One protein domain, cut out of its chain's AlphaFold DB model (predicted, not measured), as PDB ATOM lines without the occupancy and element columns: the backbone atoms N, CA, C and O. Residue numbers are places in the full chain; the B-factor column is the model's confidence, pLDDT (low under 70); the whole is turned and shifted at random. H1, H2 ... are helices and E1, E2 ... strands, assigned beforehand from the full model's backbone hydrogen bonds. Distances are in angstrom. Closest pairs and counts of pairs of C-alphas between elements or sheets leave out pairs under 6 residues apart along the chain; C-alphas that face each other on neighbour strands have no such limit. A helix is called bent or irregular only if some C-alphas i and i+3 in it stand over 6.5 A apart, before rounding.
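AT A GLANCE: This is residues 6 to 103 of the 104 residues of an uncharacterized protein of Clostridium tagluense (UniProt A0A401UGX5). The body is elongated: H2 packs on the bent hairpin E1 E2 towards one end, and H1 and H4 cross at the other. The printed part has 98 residues, ordered H1 H2 H3 E1 E2 H4, antiparallel strands, class mixed. It is compact, radius of gyration of the C-alphas 13.4 A, spanning 44 by 26 by 25 A.

IN THESE COORDINATES: H1, residues 6 to 19, begins at C-alpha 6 (10.642, 40.150, -34.987). H2, residues 37 to 53, is 24.6 A long. H3 is residues 61 to 64. E1, residues 65 to 72, bends by 100 degrees at residue 69. E2 is residues 77 to 82. H4, residues 91 to 101, ends at C-alpha 101 (17.419, 24.068, -32.656).

HOW THE PARTS SIT: H1 touches H4 with residues 11 to 15 alone, about perpendicular at 81 degrees; their closest C-alphas, Ile 12 and Val 97, are 6.4 A apart. The closest C-alphas of H2 and E2, Gln 42 and Val 79, are 5.8 A apart. Across E1 and E2, N 66 and O 81 are within hydrogen-bond range, 3.0 A. H3 touches no helix. Every O i to N i+4 pair is within range in H1 and H4, 12 of 13 in H2.

THE WHOLE: There is no cut; the link H1 to H2 is long. Residue 103 has pLDDT under 70.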
ATOM      1  N   LEU A   6       9.854  39.496 -33.944       95.81
ATOM      2  CA  LEU A   6      10.642  40.150 -34.987       95.81
ATOM      3  C   LEU A   6      12.143  40.090 -34.679       95.81
ATOM      4  O   LEU A   6      12.935  39.752 -35.547       95.81
ATOM      5  N   GLU A   7      12.537  40.384 -33.442       96.62
ATOM      6  CA  GLU A   7      13.945  40.367 -33.036       96.62
ATOM      7  C   GLU A   7      14.547  38.965 -33.094       96.62
ATOM      8  O   GLU A   7      15.671  38.816 -33.560       96.62
ATOM      9  N   ASN A   8      13.792  37.939 -32.691       95.31
ATOM     10  CA  ASN A   8      14.222  36.551 -32.857       95.31
ATOM     11  C   ASN A   8      14.402  36.188 -34.338       95.31
ATOM     12  O   ASN A   8      15.409  35.579 -34.682       95.31
ATOM     13  N   GLN A   9      13.473  36.601 -35.209       95.56
ATOM     14  CA  GLN A   9      13.599  36.368 -36.651       95.56
ATOM     15  C   GLN A   9      14.860  37.033 -37.219       95.56
ATOM     16  O   GLN A   9      15.617  36.385 -37.928       95.56
ATOM     17  N   ILE A  10      15.128  38.292 -36.852       96.81
ATOM     18  CA  ILE A  10      16.335  39.017 -37.281       96.81
ATOM     19  C   ILE A  10      17.608  38.268 -36.863       96.81
ATOM     20  O   ILE A  10      18.521  38.131 -37.669       96.81
ATOM     21  N   ILE A  11      17.683  37.773 -35.620       96.94
ATOM     22  CA  ILE A  11      18.852  37.012 -35.143       96.94
ATOM     23  C   ILE A  11      19.037  35.727 -35.958       96.94
ATOM     24  O   ILE A  11      20.162  35.432 -36.352       96.94
ATOM     25  N   ILE A  12      17.958  34.974 -36.199       95.31
ATOM     26  CA  ILE A  12      18.005  33.717 -36.964       95.31
ATOM     27  C   ILE A  12      18.489  33.982 -38.390       95.31
ATOM     28  O   ILE A  12      19.406  33.312 -38.847       95.31
ATOM     29  N   ASP A  13      17.948  34.996 -39.060       95.75
ATOM     30  CA  ASP A  13      18.319  35.291 -40.445       95.75
ATOM     31  C   ASP A  13      19.773  35.779 -40.564       95.75
ATOM     32  O   ASP A  13      20.457  35.437 -41.525       95.75
ATOM     33  N   ILE A  14      20.272  36.551 -39.588       96.62
ATOM     34  CA  ILE A  14      21.690  36.953 -39.538       96.62
ATOM     35  C   ILE A  14      22.584  35.732 -39.291       96.62
ATOM     36  O   ILE A  14      23.629  35.599 -39.924       96.62
ATOM     37  N   TYR A  15      22.180  34.829 -38.392       96.56
ATOM     38  CA  TYR A  15      22.892  33.572 -38.164       96.56
ATOM     39  C   TYR A  15      22.956  32.731 -39.446       96.56
ATOM     40  O   TYR A  15      24.035  32.281 -39.827       96.56
ATOM     41  N   ASP A  16      21.830  32.563 -40.141       94.56
ATOM     42  CA  ASP A  16      21.775  31.810 -41.392       94.56
ATOM     43  C   ASP A  16      22.629  32.472 -42.478       94.56
ATOM     44  O   ASP A  16      23.357  31.772 -43.176       94.56
ATOM     45  N   ALA A  17      22.615  33.804 -42.591       94.62
ATOM     46  CA  ALA A  17      23.446  34.537 -43.547       94.62
ATOM     47  C   ALA A  17      24.956  34.368 -43.290       94.62
ATOM     48  O   ALA A  17      25.733  34.266 -44.242       94.62
ATOM     49  N   ASP A  18      25.374  34.299 -42.022       94.94
ATOM     50  CA  ASP A  18      26.775  34.078 -41.649       94.94
ATOM     51  C   ASP A  18      27.222  32.615 -41.842       94.94
ATOM     52  O   ASP A  18      28.391  32.360 -42.144       94.94
ATOM     53  N   MET A  19      26.316  31.645 -41.667       93.31
ATOM     54  CA  MET A  19      26.642  30.210 -41.701       93.31
ATOM     55  C   MET A  19      26.398  29.550 -43.063       93.31
ATOM     56  O   MET A  19      27.050  28.554 -43.391       93.31
ATOM     57  N   LEU A  20      25.459  30.071 -43.857       90.69
ATOM     58  CA  LEU A  20      25.005  29.481 -45.113       90.69
ATOM     59  C   LEU A  20      25.256  30.448 -46.280       90.69
ATOM     60  O   LEU A  20      24.561  31.456 -46.425       90.69
ATOM     61  N   PRO A  21      26.204  30.125 -47.179       82.06
ATOM     62  CA  PRO A  21      26.437  30.929 -48.368       82.06
ATOM     63  C   PRO A  21      25.157  31.086 -49.200       82.06
ATOM     64  O   PRO A  21      24.552  30.099 -49.618       82.06
ATOM     65  N   GLY A  22      24.777  32.332 -49.485       79.19
ATOM     66  CA  GLY A  22      23.651  32.648 -50.368       79.19
ATOM     67  C   GLY A  22      22.294  32.820 -49.682       79.19
ATOM     68  O   GLY A  22      21.309  32.979 -50.398       79.19
ATOM     69  N   MET A  23      22.230  32.831 -48.346       86.44
ATOM     70  CA  MET A  23      21.033  33.235 -47.594       86.44
ATOM     71  C   MET A  23      21.112  34.737 -47.273       86.44
ATOM     72  O   MET A  23      21.900  35.127 -46.414       86.44
ATOM     73  N   PRO A  24      20.366  35.613 -47.973       81.19
ATOM     74  CA  PRO A  24      20.465  37.045 -47.745       81.19
ATOM     75  C   PRO A  24      19.636  37.482 -46.531       81.19
ATOM     76  O   PRO A  24      18.456  37.152 -46.394       81.19
ATOM     77  N   PHE A  25      20.249  38.308 -45.692       89.94
ATOM     78  CA  PHE A  25      19.582  39.093 -44.662       89.94
ATOM     79  C   PHE A  25      19.258  40.480 -45.245       89.94
ATOM     80  O   PHE A  25      20.163  41.241 -45.573       89.94
ATOM     81  N   GLU A  26      17.972  40.810 -45.413       91.06
ATOM     82  CA  GLU A  26      17.535  42.076 -46.020       91.06
ATOM     83  C   GLU A  26      16.362  42.693 -45.254       91.06
ATOM     84  O   GLU A  26      15.396  42.004 -44.916       91.06
ATOM     85  N   ILE A  27      16.376  44.020 -45.060       92.06
ATOM     86  CA  ILE A  27      15.294  44.750 -44.370       92.06
ATOM     87  C   ILE A  27      13.894  44.465 -44.951       92.06
ATOM     88  O   ILE A  27      12.893  44.497 -44.235       92.06
ATOM     89  N   GLN A  28      13.810  44.182 -46.255       91.00
ATOM     90  CA  GLN A  28      12.552  43.946 -46.970       91.00
ATOM     91  C   GLN A  28      11.846  42.655 -46.537       91.00
ATOM     92  O   GLN A  28      10.633  42.544 -46.714       91.00
ATOM     93  N   ASN A  29      12.580  41.723 -45.927       91.12
ATOM     94  CA  ASN A  29      12.048  40.445 -45.462       91.12
ATOM     95  C   ASN A  29      11.247  40.589 -44.156       91.12
ATOM     96  O   ASN A  29      10.527  39.671 -43.762       91.12
ATOM     97  N   TYR A  30      11.317  41.751 -43.497       93.62
ATOM     98  CA  TYR A  30      10.694  41.973 -42.199       93.62
ATOM     99  C   TYR A  30       9.373  42.722 -42.278       93.62
ATOM    100  O   TYR A  30       9.219  43.761 -42.928       93.62
ATOM    101  N   LYS A  31       8.410  42.230 -41.499       93.44
ATOM    102  CA  LYS A  31       7.157  42.929 -41.237       93.44
ATOM    103  C   LYS A  31       7.351  43.947 -40.110       93.44
ATOM    104  O   LYS A  31       7.090  43.649 -38.948       93.44
ATOM    105  N   LEU A  32       7.813  45.129 -40.499       95.62
ATOM    106  CA  LEU A  32       7.950  46.312 -39.647       95.62
ATOM    107  C   LEU A  32       6.603  47.034 -39.459       95.62
ATOM    108  O   LEU A  32       5.695  46.883 -40.287       95.62
ATOM    109  N   GLU A  33       6.464  47.791 -38.372       96.31
ATOM    110  CA  GLU A  33       5.270  48.603 -38.099       96.31
ATOM    111  C   GLU A  33       5.172  49.796 -39.054       96.31
ATOM    112  O   GLU A  33       4.085  50.115 -39.555       96.31
ATOM    113  N   GLU A  34       6.308  50.436 -39.329       95.62
ATOM    114  CA  GLU A  34       6.378  51.585 -40.215       95.62
ATOM    115  C   GLU A  34       6.118  51.180 -41.665       95.62
ATOM    116  O   GLU A  34       6.565  50.143 -42.163       95.62
ATOM    117  N   LYS A  35       5.371  52.023 -42.380       92.75
ATOM    118  CA  LYS A  35       5.053  51.803 -43.801       92.75
ATOM    119  C   LYS A  35       5.965  52.597 -44.718       92.75
ATOM    120  O   LYS A  35       6.308  52.106 -45.794       92.75
ATOM    121  N   ASP A  36       6.342  53.797 -44.289       92.94
ATOM    122  CA  ASP A  36       7.200  54.685 -45.055       92.94
ATOM    123  C   ASP A  36       8.630  54.108 -45.165       92.94
ATOM    124  O   ASP A  36       9.190  53.649 -44.165       92.94
ATOM    125  N   PRO A  37       9.252  54.096 -46.360       91.00
ATOM    126  CA  PRO A  37      10.587  53.534 -46.537       91.00
ATOM    127  C   PRO A  37      11.696  54.215 -45.728       91.00
ATOM    128  O   PRO A  37      12.732  53.586 -45.501       91.00
ATOM    129  N   HIS A  38      11.560  55.491 -45.367       91.44
ATOM    130  CA  HIS A  38      12.504  56.178 -44.484       91.44
ATOM    131  C   HIS A  38      12.318  55.702 -43.048       91.44
ATOM    132  O   HIS A  38      13.289  55.230 -42.456       91.44
ATOM    133  N   ASP A  39      11.090  55.730 -42.529       94.31
ATOM    134  CA  ASP A  39      10.799  55.340 -41.142       94.31
ATOM    135  C   ASP A  39      11.055  53.851 -40.876       94.31
ATOM    136  O   ASP A  39      11.614  53.505 -39.833       94.31
ATOM    137  N   LYS A  40      10.821  52.978 -41.866       95.31
ATOM    138  CA  LYS A  40      11.223  51.561 -41.809       95.31
ATOM    139  C   LYS A  40      12.702  51.376 -41.483       95.31
ATOM    140  O   LYS A  40      13.057  50.508 -40.692       95.31
ATOM    141  N   LYS A  41      13.588  52.189 -42.070       95.44
ATOM    142  CA  LYS A  41      15.031  52.096 -41.787       95.44
ATOM    143  C   LYS A  41      15.352  52.529 -40.361       95.44
ATOM    144  O   LYS A  41      16.251  51.955 -39.752       95.44
ATOM    145  N   GLN A  42      14.619  53.509 -39.832       97.19
ATOM    146  CA  GLN A  42      14.804  53.984 -38.459       97.19
ATOM    147  C   GLN A  42      14.366  52.920 -37.447       97.19
ATOM    148  O   GLN A  42      15.100  52.660 -36.490       97.19
ATOM    149  N   GLU A  43      13.215  52.279 -37.685       97.50
ATOM    150  CA  GLU A  43      12.698  51.158 -36.888       97.50
ATOM    151  C   GLU A  43      13.654  49.961 -36.931       97.50
ATOM    152  O   GLU A  43      14.036  49.408 -35.899       97.50
ATOM    153  N   PHE A  44      14.114  49.590 -38.124       97.12
ATOM    154  CA  PHE A  44      15.027  48.465 -38.271       97.12
ATOM    155  C   PHE A  44      16.367  48.715 -37.573       97.12
ATOM    156  O   PHE A  44      16.835  47.881 -36.795       97.12
ATOM    157  N   ALA A  45      16.953  49.903 -37.757       97.25
ATOM    158  CA  ALA A  45      18.163  50.300 -37.045       97.25
ATOM    159  C   ALA A  45      17.963  50.323 -35.521       97.25
ATOM    160  O   ALA A  45      18.890  50.001 -34.775       97.25
ATOM    161  N   PHE A  46      16.766  50.671 -35.036       97.31
ATOM    162  CA  PHE A  46      16.430  50.599 -33.614       97.31
ATOM    163  C   PHE A  46      16.504  49.157 -33.081       97.31
ATOM    164  O   PHE A  46      17.168  48.922 -32.064       97.31
ATOM    165  N   HIS A  47      15.924  48.181 -33.789       97.56
ATOM    166  CA  HIS A  47      16.043  46.767 -33.413       97.56
ATOM    167  C   HIS A  47      17.497  46.280 -33.457       97.56
ATOM    168  O   HIS A  47      17.969  45.677 -32.494       97.56
ATOM    169  N   LEU A  48      18.251  46.617 -34.506       97.81
ATOM    170  CA  LEU A  48      19.662  46.236 -34.631       97.81
ATOM    171  C   LEU A  48      20.541  46.825 -33.518       97.81
ATOM    172  O   LEU A  48      21.436  46.154 -33.003       97.81
ATOM    173  N   ARG A  49      20.301  48.071 -33.094       97.44
ATOM    174  CA  ARG A  49      21.005  48.661 -31.938       97.44
ATOM    175  C   ARG A  49      20.669  47.941 -30.641       97.44
ATOM    176  O   ARG A  49      21.568  47.688 -29.838       97.44
ATOM    177  N   LYS A  50      19.398  47.581 -30.438       96.94
ATOM    178  CA  LYS A  50      18.983  46.795 -29.270       96.94
ATOM    179  C   LYS A  50      19.673  45.429 -29.253       96.94
ATOM    180  O   LYS A  50      20.222  45.068 -28.218       96.94
ATOM    181  N   LEU A  51      19.685  44.711 -30.375       97.81
ATOM    182  CA  LEU A  51      20.324  43.398 -30.495       97.81
ATOM    183  C   LEU A  51      21.838  43.460 -30.265       97.81
ATOM    184  O   LEU A  51      22.366  42.641 -29.515       97.81
ATOM    185  N   LYS A  52      22.519  44.477 -30.815       97.50
ATOM    186  CA  LYS A  52      23.948  44.715 -30.560       97.50
ATOM    187  C   LYS A  52      24.233  44.966 -29.085       97.50
ATOM    188  O   LYS A  52      25.131  44.361 -28.515       97.50
ATOM    189  N   ARG A  53      23.446  45.830 -28.435       96.50
ATOM    190  CA  ARG A  53      23.598  46.120 -26.998       96.50
ATOM    191  C   ARG A  53      23.427  44.872 -26.129       96.50
ATOM    192  O   ARG A  53      24.014  44.801 -25.056       96.50
ATOM    193  N   LEU A  54      22.601  43.924 -26.568       95.75
ATOM    194  CA  LEU A  54      22.374  42.658 -25.873       95.75
ATOM    195  C   LEU A  54      23.428  41.585 -26.207       95.75
ATOM    196  O   LEU A  54      23.372  40.509 -25.624       95.75
ATOM    197  N   GLY A  55      24.379  41.867 -27.106       96.88
ATOM    198  CA  GLY A  55      25.449  40.941 -27.488       96.88
ATOM    199  C   GLY A  55      25.021  39.843 -28.460       96.88
ATOM    200  O   GLY A  55      25.752  38.874 -28.637       96.88
ATOM    201  N   PHE A  56      23.841  39.954 -29.082       98.00
ATOM    202  CA  PHE A  56      23.367  38.948 -30.038       98.00
ATOM    203  C   PHE A  56      23.983  39.116 -31.425       98.00
ATOM    204  O   PHE A  56      24.156  38.138 -32.145       98.00
ATOM    205  N   ILE A  57      24.309  40.353 -31.796       98.31
ATOM    206  CA  ILE A  57      24.911  40.700 -33.084       98.31
ATOM    207  C   ILE A  57      26.033  41.715 -32.873       98.31
ATOM    208  O   ILE A  57      26.054  42.440 -31.876       98.31
ATOM    209  N   LYS A  58      26.924  41.825 -33.851       98.25
ATOM    210  CA  LYS A  58      28.049  42.759 -33.858       98.25
ATOM    211  C   LYS A  58      28.150  43.472 -35.200       98.25
ATOM    212  O   LYS A  58      27.826  42.915 -36.244       98.25
ATOM    213  N   TYR A  59      28.588  44.724 -35.141       97.94
ATOM    214  CA  TYR A  59      28.898  45.557 -36.299       97.94
ATOM    215  C   TYR A  59      29.603  46.835 -35.854       97.94
ATOM    216  O   TYR A  59      29.361  47.335 -34.746       97.94
ATOM    217  N   GLU A  60      30.385  47.426 -36.750       97.38
ATOM    218  CA  GLU A  60      30.880  48.791 -36.594       97.38
ATOM    219  C   GLU A  60      29.834  49.794 -37.078       97.38
ATOM    220  O   GLU A  60      29.281  49.674 -38.170       97.38
ATOM    221  N   GLU A  61      29.511  50.795 -36.252       94.00
ATOM    222  CA  GLU A  61      28.352  51.660 -36.522       94.00
ATOM    223  C   GLU A  61      28.531  52.508 -37.790       94.00
ATOM    224  O   GLU A  61      27.562  52.751 -38.506       94.00
ATOM    225  N   ALA A  62      29.770  52.916 -38.082       94.75
ATOM    226  CA  ALA A  62      30.117  53.668 -39.285       94.75
ATOM    227  C   ALA A  62      30.033  52.829 -40.574       94.75
ATOM    228  O   ALA A  62      29.892  53.397 -41.655       94.75
ATOM    229  N   GLU A  63      30.108  51.501 -40.467       96.25
ATOM    230  CA  GLU A  63      30.045  50.589 -41.612       96.25
ATOM    231  C   GLU A  63      28.618  50.092 -41.850       96.25
ATOM    232  O   GLU A  63      28.142  50.085 -42.985       96.25
ATOM    233  N   ALA A  64      27.910  49.737 -40.773       96.06
ATOM    234  CA  ALA A  64      26.545  49.230 -40.843       96.06
ATOM    235  C   ALA A  64      25.507  50.312 -41.157       96.06
ATOM    236  O   ALA A  64      24.459  49.997 -41.721       96.06
ATOM    237  N   PHE A  65      25.763  51.581 -40.808       97.00
ATOM    238  CA  PHE A  65      24.790  52.656 -41.002       97.00
ATOM    239  C   PHE A  65      25.375  53.874 -41.708       97.00
ATOM    240  O   PHE A  65      26.187  54.619 -41.159       97.00
ATOM    241  N   LEU A  66      24.818  54.183 -42.880       96.31
ATOM    242  CA  LEU A  66      24.979  55.500 -43.482       96.31
ATOM    243  C   LEU A  66      23.938  56.448 -42.877       96.31
ATOM    244  O   LEU A  66      22.740  56.309 -43.134       96.31
ATOM    245  N   LYS A  67      24.392  57.419 -42.085       94.56
ATOM    246  CA  LYS A  67      23.538  58.432 -41.444       94.56
ATOM    247  C   LYS A  67      23.387  59.683 -42.315       94.56
ATOM    248  O   LYS A  67      24.302  60.046 -43.053       94.56
ATOM    249  N   GLY A  68      22.244  60.359 -42.212       90.75
ATOM    250  CA  GLY A  68      22.012  61.664 -42.839       90.75
ATOM    251  C   GLY A  68      20.540  61.959 -43.124       90.75
ATOM    252  O   GLY A  68      19.709  61.057 -43.162       90.75
ATOM    253  N   GLY A  69      20.225  63.233 -43.374       87.31
ATOM    254  CA  GLY A  69      18.850  63.695 -43.595       87.31
ATOM    255  C   GLY A  69      18.086  63.940 -42.292       87.31
ATOM    256  O   GLY A  69      18.687  64.267 -41.268       87.31
ATOM    257  N   SER A  70      16.758  63.818 -42.353       89.88
ATOM    258  CA  SER A  70      15.862  64.111 -41.231       89.88
ATOM    259  C   SER A  70      15.989  63.083 -40.108       89.88
ATOM    260  O   SER A  70      15.919  61.875 -40.342       89.88
ATOM    261  N   HIS A  71      16.134  63.581 -38.882       94.12
ATOM    262  CA  HIS A  71      16.158  62.768 -37.669       94.12
ATOM    263  C   HIS A  71      14.753  62.303 -37.296       94.12
ATOM    264  O   HIS A  71      13.828  63.112 -37.216       94.12
ATOM    265  N   SER A  72      14.598  61.006 -37.047       94.56
ATOM    266  CA  SER A  72      13.371  60.439 -36.503       94.56
ATOM    267  C   SER A  72      13.365  60.583 -34.991       94.56
ATOM    268  O   SER A  72      14.173  59.977 -34.292       94.56
ATOM    269  N   ILE A  73      12.413  61.366 -34.483       94.44
ATOM    270  CA  ILE A  73      12.223  61.570 -33.042       94.44
ATOM    271  C   ILE A  73      11.758  60.270 -32.367       94.44
ATOM    272  O   ILE A  73      12.178  59.978 -31.253       94.44
ATOM    273  N   LYS A  74      10.931  59.458 -33.047       95.75
ATOM    274  CA  LYS A  74      10.373  58.208 -32.497       95.75
ATOM    275  C   LYS A  74      11.458  57.174 -32.181       95.75
ATOM    276  O   LYS A  74      11.387  56.520 -31.145       95.75
ATOM    277  N   TYR A  75      12.446  57.031 -33.063       95.69
ATOM    278  CA  TYR A  75      13.503  56.016 -32.948       95.69
ATOM    279  C   TYR A  75      14.873  56.593 -32.574       95.69
ATOM    280  O   TYR A  75      15.856  55.850 -32.535       95.69
ATOM    281  N   ASP A  76      14.937  57.905 -32.348       94.69
ATOM    282  CA  ASP A  76      16.137  58.683 -32.037       94.69
ATOM    283  C   ASP A  76      17.332  58.377 -32.954       94.69
ATOM    284  O   ASP A  76      18.458  58.128 -32.521       94.69
ATOM    285  N   ASN A  77      17.086  58.331 -34.264       95.19
ATOM    286  CA  ASN A  77      18.148  58.151 -35.246       95.19
ATOM    287  C   ASN A  77      17.801  58.725 -36.626       95.19
ATOM    288  O   ASN A  77      16.677  59.148 -36.878       95.19
ATOM    289  N   ASN A  78      18.802  58.777 -37.505       95.81
ATOM    290  CA  ASN A  78      18.718  59.349 -38.849       95.81
ATOM    291  C   ASN A  78      19.390  58.445 -39.899       95.81
ATOM    292  O   ASN A  78      20.193  58.890 -40.724       95.81
ATOM    293  N   VAL A  79      19.120  57.140 -39.831       96.38
ATOM    294  CA  VAL A  79      19.728  56.148 -40.724       96.38
ATOM    295  C   VAL A  79      19.141  56.272 -42.128       96.38
ATOM    296  O   VAL A  79      17.958  56.043 -42.350       96.38
ATOM    297  N   LYS A  80      19.977  56.601 -43.112       95.38
ATOM    298  CA  LYS A  80      19.586  56.695 -44.524       95.38
ATOM    299  C   LYS A  80      19.692  55.350 -45.239       95.38
ATOM    300  O   LYS A  80      18.891  55.058 -46.129       95.38
ATOM    301  N   LYS A  81      20.688  54.542 -44.870       95.06
ATOM    302  CA  LYS A  81      20.916  53.197 -45.406       95.06
ATOM    303  C   LYS A  81      21.478  52.290 -44.312       95.06
ATOM    304  O   LYS A  81      22.331  52.724 -43.540       95.06
ATOM    305  N   VAL A  82      20.990  51.056 -44.293       95.75
ATOM    306  CA  VAL A  82      21.573  49.940 -43.548       95.75
ATOM    307  C   VAL A  82      22.428  49.148 -44.535       95.75
ATOM    308  O   VAL A  82      22.027  48.992 -45.687       95.75
ATOM    309  N   CYS A  83      23.631  48.766 -44.127       95.00
ATOM    310  CA  CYS A  83      24.512  47.877 -44.876       95.00
ATOM    311  C   CYS A  83      24.454  46.514 -44.188       95.00
ATOM    312  O   CYS A  83      25.197  46.252 -43.242       95.00
ATOM    313  N   GLU A  84      23.497  45.694 -44.612       93.56
ATOM    314  CA  GLU A  84      23.192  44.399 -44.009       93.56
ATOM    315  C   GLU A  84      24.395  43.444 -44.013       93.56
ATOM    316  O   GLU A  84      24.583  42.699 -43.058       93.56
ATOM    317  N   ASP A  85      25.275  43.552 -45.013       92.62
ATOM    318  CA  ASP A  85      26.509  42.765 -45.150       92.62
ATOM    319  C   ASP A  85      27.588  43.075 -44.095       92.62
ATOM    320  O   ASP A  85      28.610  42.395 -44.044       92.62
ATOM    321  N   LYS A  86      27.398  44.125 -43.285       96.19
ATOM    322  CA  LYS A  86      28.311  44.527 -42.196       96.19
ATOM    323  C   LYS A  86      27.820  44.107 -40.817       96.19
ATOM    324  O   LYS A  86      28.406  44.508 -39.810       96.19
ATOM    325  N   ILE A  87      26.721  43.362 -40.761       97.31
ATOM    326  CA  ILE A  87      26.068  42.940 -39.530       97.31
ATOM    327  C   ILE A  87      26.228  41.434 -39.408       97.31
ATOM    328  O   ILE A  87      25.756  40.690 -40.257       97.31
ATOM    329  N   HIS A  88      26.864  41.006 -38.323       97.25
ATOM    330  CA  HIS A  88      27.191  39.606 -38.093       97.25
ATOM    331  C   HIS A  88      26.621  39.124 -36.771       97.25
ATOM    332  O   HIS A  88      26.437  39.905 -35.829       97.25
ATOM    333  N   ILE A  89      26.382  37.824 -36.680       97.75
ATOM    334  CA  ILE A  89      26.012  37.171 -35.437       97.75
ATOM    335  C   ILE A  89      27.178  37.271 -34.444       97.75
ATOM    336  O   ILE A  89      28.363  37.217 -34.803       97.75
ATOM    337  N   ASP A  90      26.846  37.446 -33.170       97.56
ATOM    338  CA  ASP A  90      27.815  37.400 -32.079       97.56
ATOM    339  C   ASP A  90      27.560  36.180 -31.180       97.56
ATOM    340  O   ASP A  90      26.585  35.445 -31.359       97.56
ATOM    341  N   PHE A  91      28.462  35.922 -30.232       95.44
ATOM    342  CA  PHE A  91      28.488  34.685 -29.448       95.44
ATOM    343  C   PHE A  91      27.147  34.356 -28.768       95.44
ATOM    344  O   PHE A  91      26.688  33.215 -28.829       95.44
ATOM    345  N   GLU A  92      26.479  35.345 -28.163       95.44
ATOM    346  CA  GLU A  92      25.180  35.108 -27.518       95.44
ATOM    347  C   GLU A  92      24.066  34.824 -28.530       95.44
ATOM    348  O   GLU A  92      23.141  34.070 -28.224       95.44
ATOM    349  N   GLY A  93      24.154  35.386 -29.739       96.06
ATOM    350  CA  GLY A  93      23.211  35.116 -30.824       96.06
ATOM    351  C   GLY A  93      23.323  33.678 -31.314       96.06
ATOM    352  O   GLY A  93      22.314  32.978 -31.395       96.06
ATOM    353  N   ILE A  94      24.554  33.203 -31.532       96.25
ATOM    354  CA  ILE A  94      24.834  31.800 -31.883       96.25
ATOM    355  C   ILE A  94      24.263  30.870 -30.809       96.25
ATOM    356  O   ILE A  94      23.509  29.945 -31.111       96.25
ATOM    357  N   ARG A  95      24.572  31.148 -29.535       94.19
ATOM    358  CA  ARG A  95      24.109  30.333 -28.407       94.19
ATOM    359  C   ARG A  95      22.585  30.241 -28.351       94.19
ATOM    360  O   ARG A  95      22.059  29.159 -28.096       94.19
ATOM    361  N   LEU A  96      21.889  31.353 -28.592       93.94
ATOM    362  CA  LEU A  96      20.428  31.410 -28.613       93.94
ATOM    363  C   LEU A  96      19.841  30.518 -29.719       93.94
ATOM    364  O   LEU A  96      18.975  29.687 -29.437       93.94
ATOM    365  N   VAL A  97      20.324  30.667 -30.956       93.56
ATOM    366  CA  VAL A  97      19.810  29.923 -32.119       93.56
ATOM    367  C   VAL A  97      20.091  28.424 -31.982       93.56
ATOM    368  O   VAL A  97      19.196  27.599 -32.169       93.56
ATOM    369  N   GLU A  98      21.298  28.042 -31.562       92.62
ATOM    370  CA  GLU A  98      21.640  26.629 -31.368       92.62
ATOM    371  C   GLU A  98      20.832  25.956 -30.250       92.62
ATOM    372  O   GLU A  98      20.518  24.768 -30.344       92.62
ATOM    373  N   GLN A  99      20.500  26.679 -29.175       90.31
ATOM    374  CA  GLN A  99      19.646  26.150 -28.107       90.31
ATOM    375  C   GLN A  99      18.215  25.910 -28.595       90.31
ATOM    376  O   GLN A  99      17.627  24.874 -28.275       90.31
ATOM    377  N   ALA A 100      17.674  26.826 -29.402       86.06
ATOM    378  CA  ALA A 100      16.357  26.662 -30.007       86.06
ATOM    379  C   ALA A 100      16.307  25.419 -30.914       86.06
ATOM    380  O   ALA A 100      15.390  24.610 -30.790       86.06
ATOM    381  N   ASN A 101      17.341  25.207 -31.735       81.00
ATOM    382  CA  ASN A 101      17.419  24.068 -32.656       81.00
ATOM    383  C   ASN A 101      17.599  22.709 -31.959       81.00
ATOM    384  O   ASN A 101      17.176  21.694 -32.497       81.00
ATOM    385  N   LYS A 102      18.199  22.667 -30.761       74.94
ATOM    386  CA  LYS A 102      18.347  21.433 -29.957       74.94
ATOM    387  C   LYS A 102      17.064  21.004 -29.240       74.94
ATOM    388  O   LYS A 102      17.029  19.926 -28.656       74.94
ATOM    389  N   THR A 103      16.051  21.868 -29.221       59.47
ATOM    390  CA  THR A 103      14.776  21.626 -28.527       59.47
ATOM    391  C   THR A 103      13.699  21.080 -29.484       59.47
ATOM    392  O   THR A 103      12.561  20.863 -29.068       59.47
TER     393      THR A 103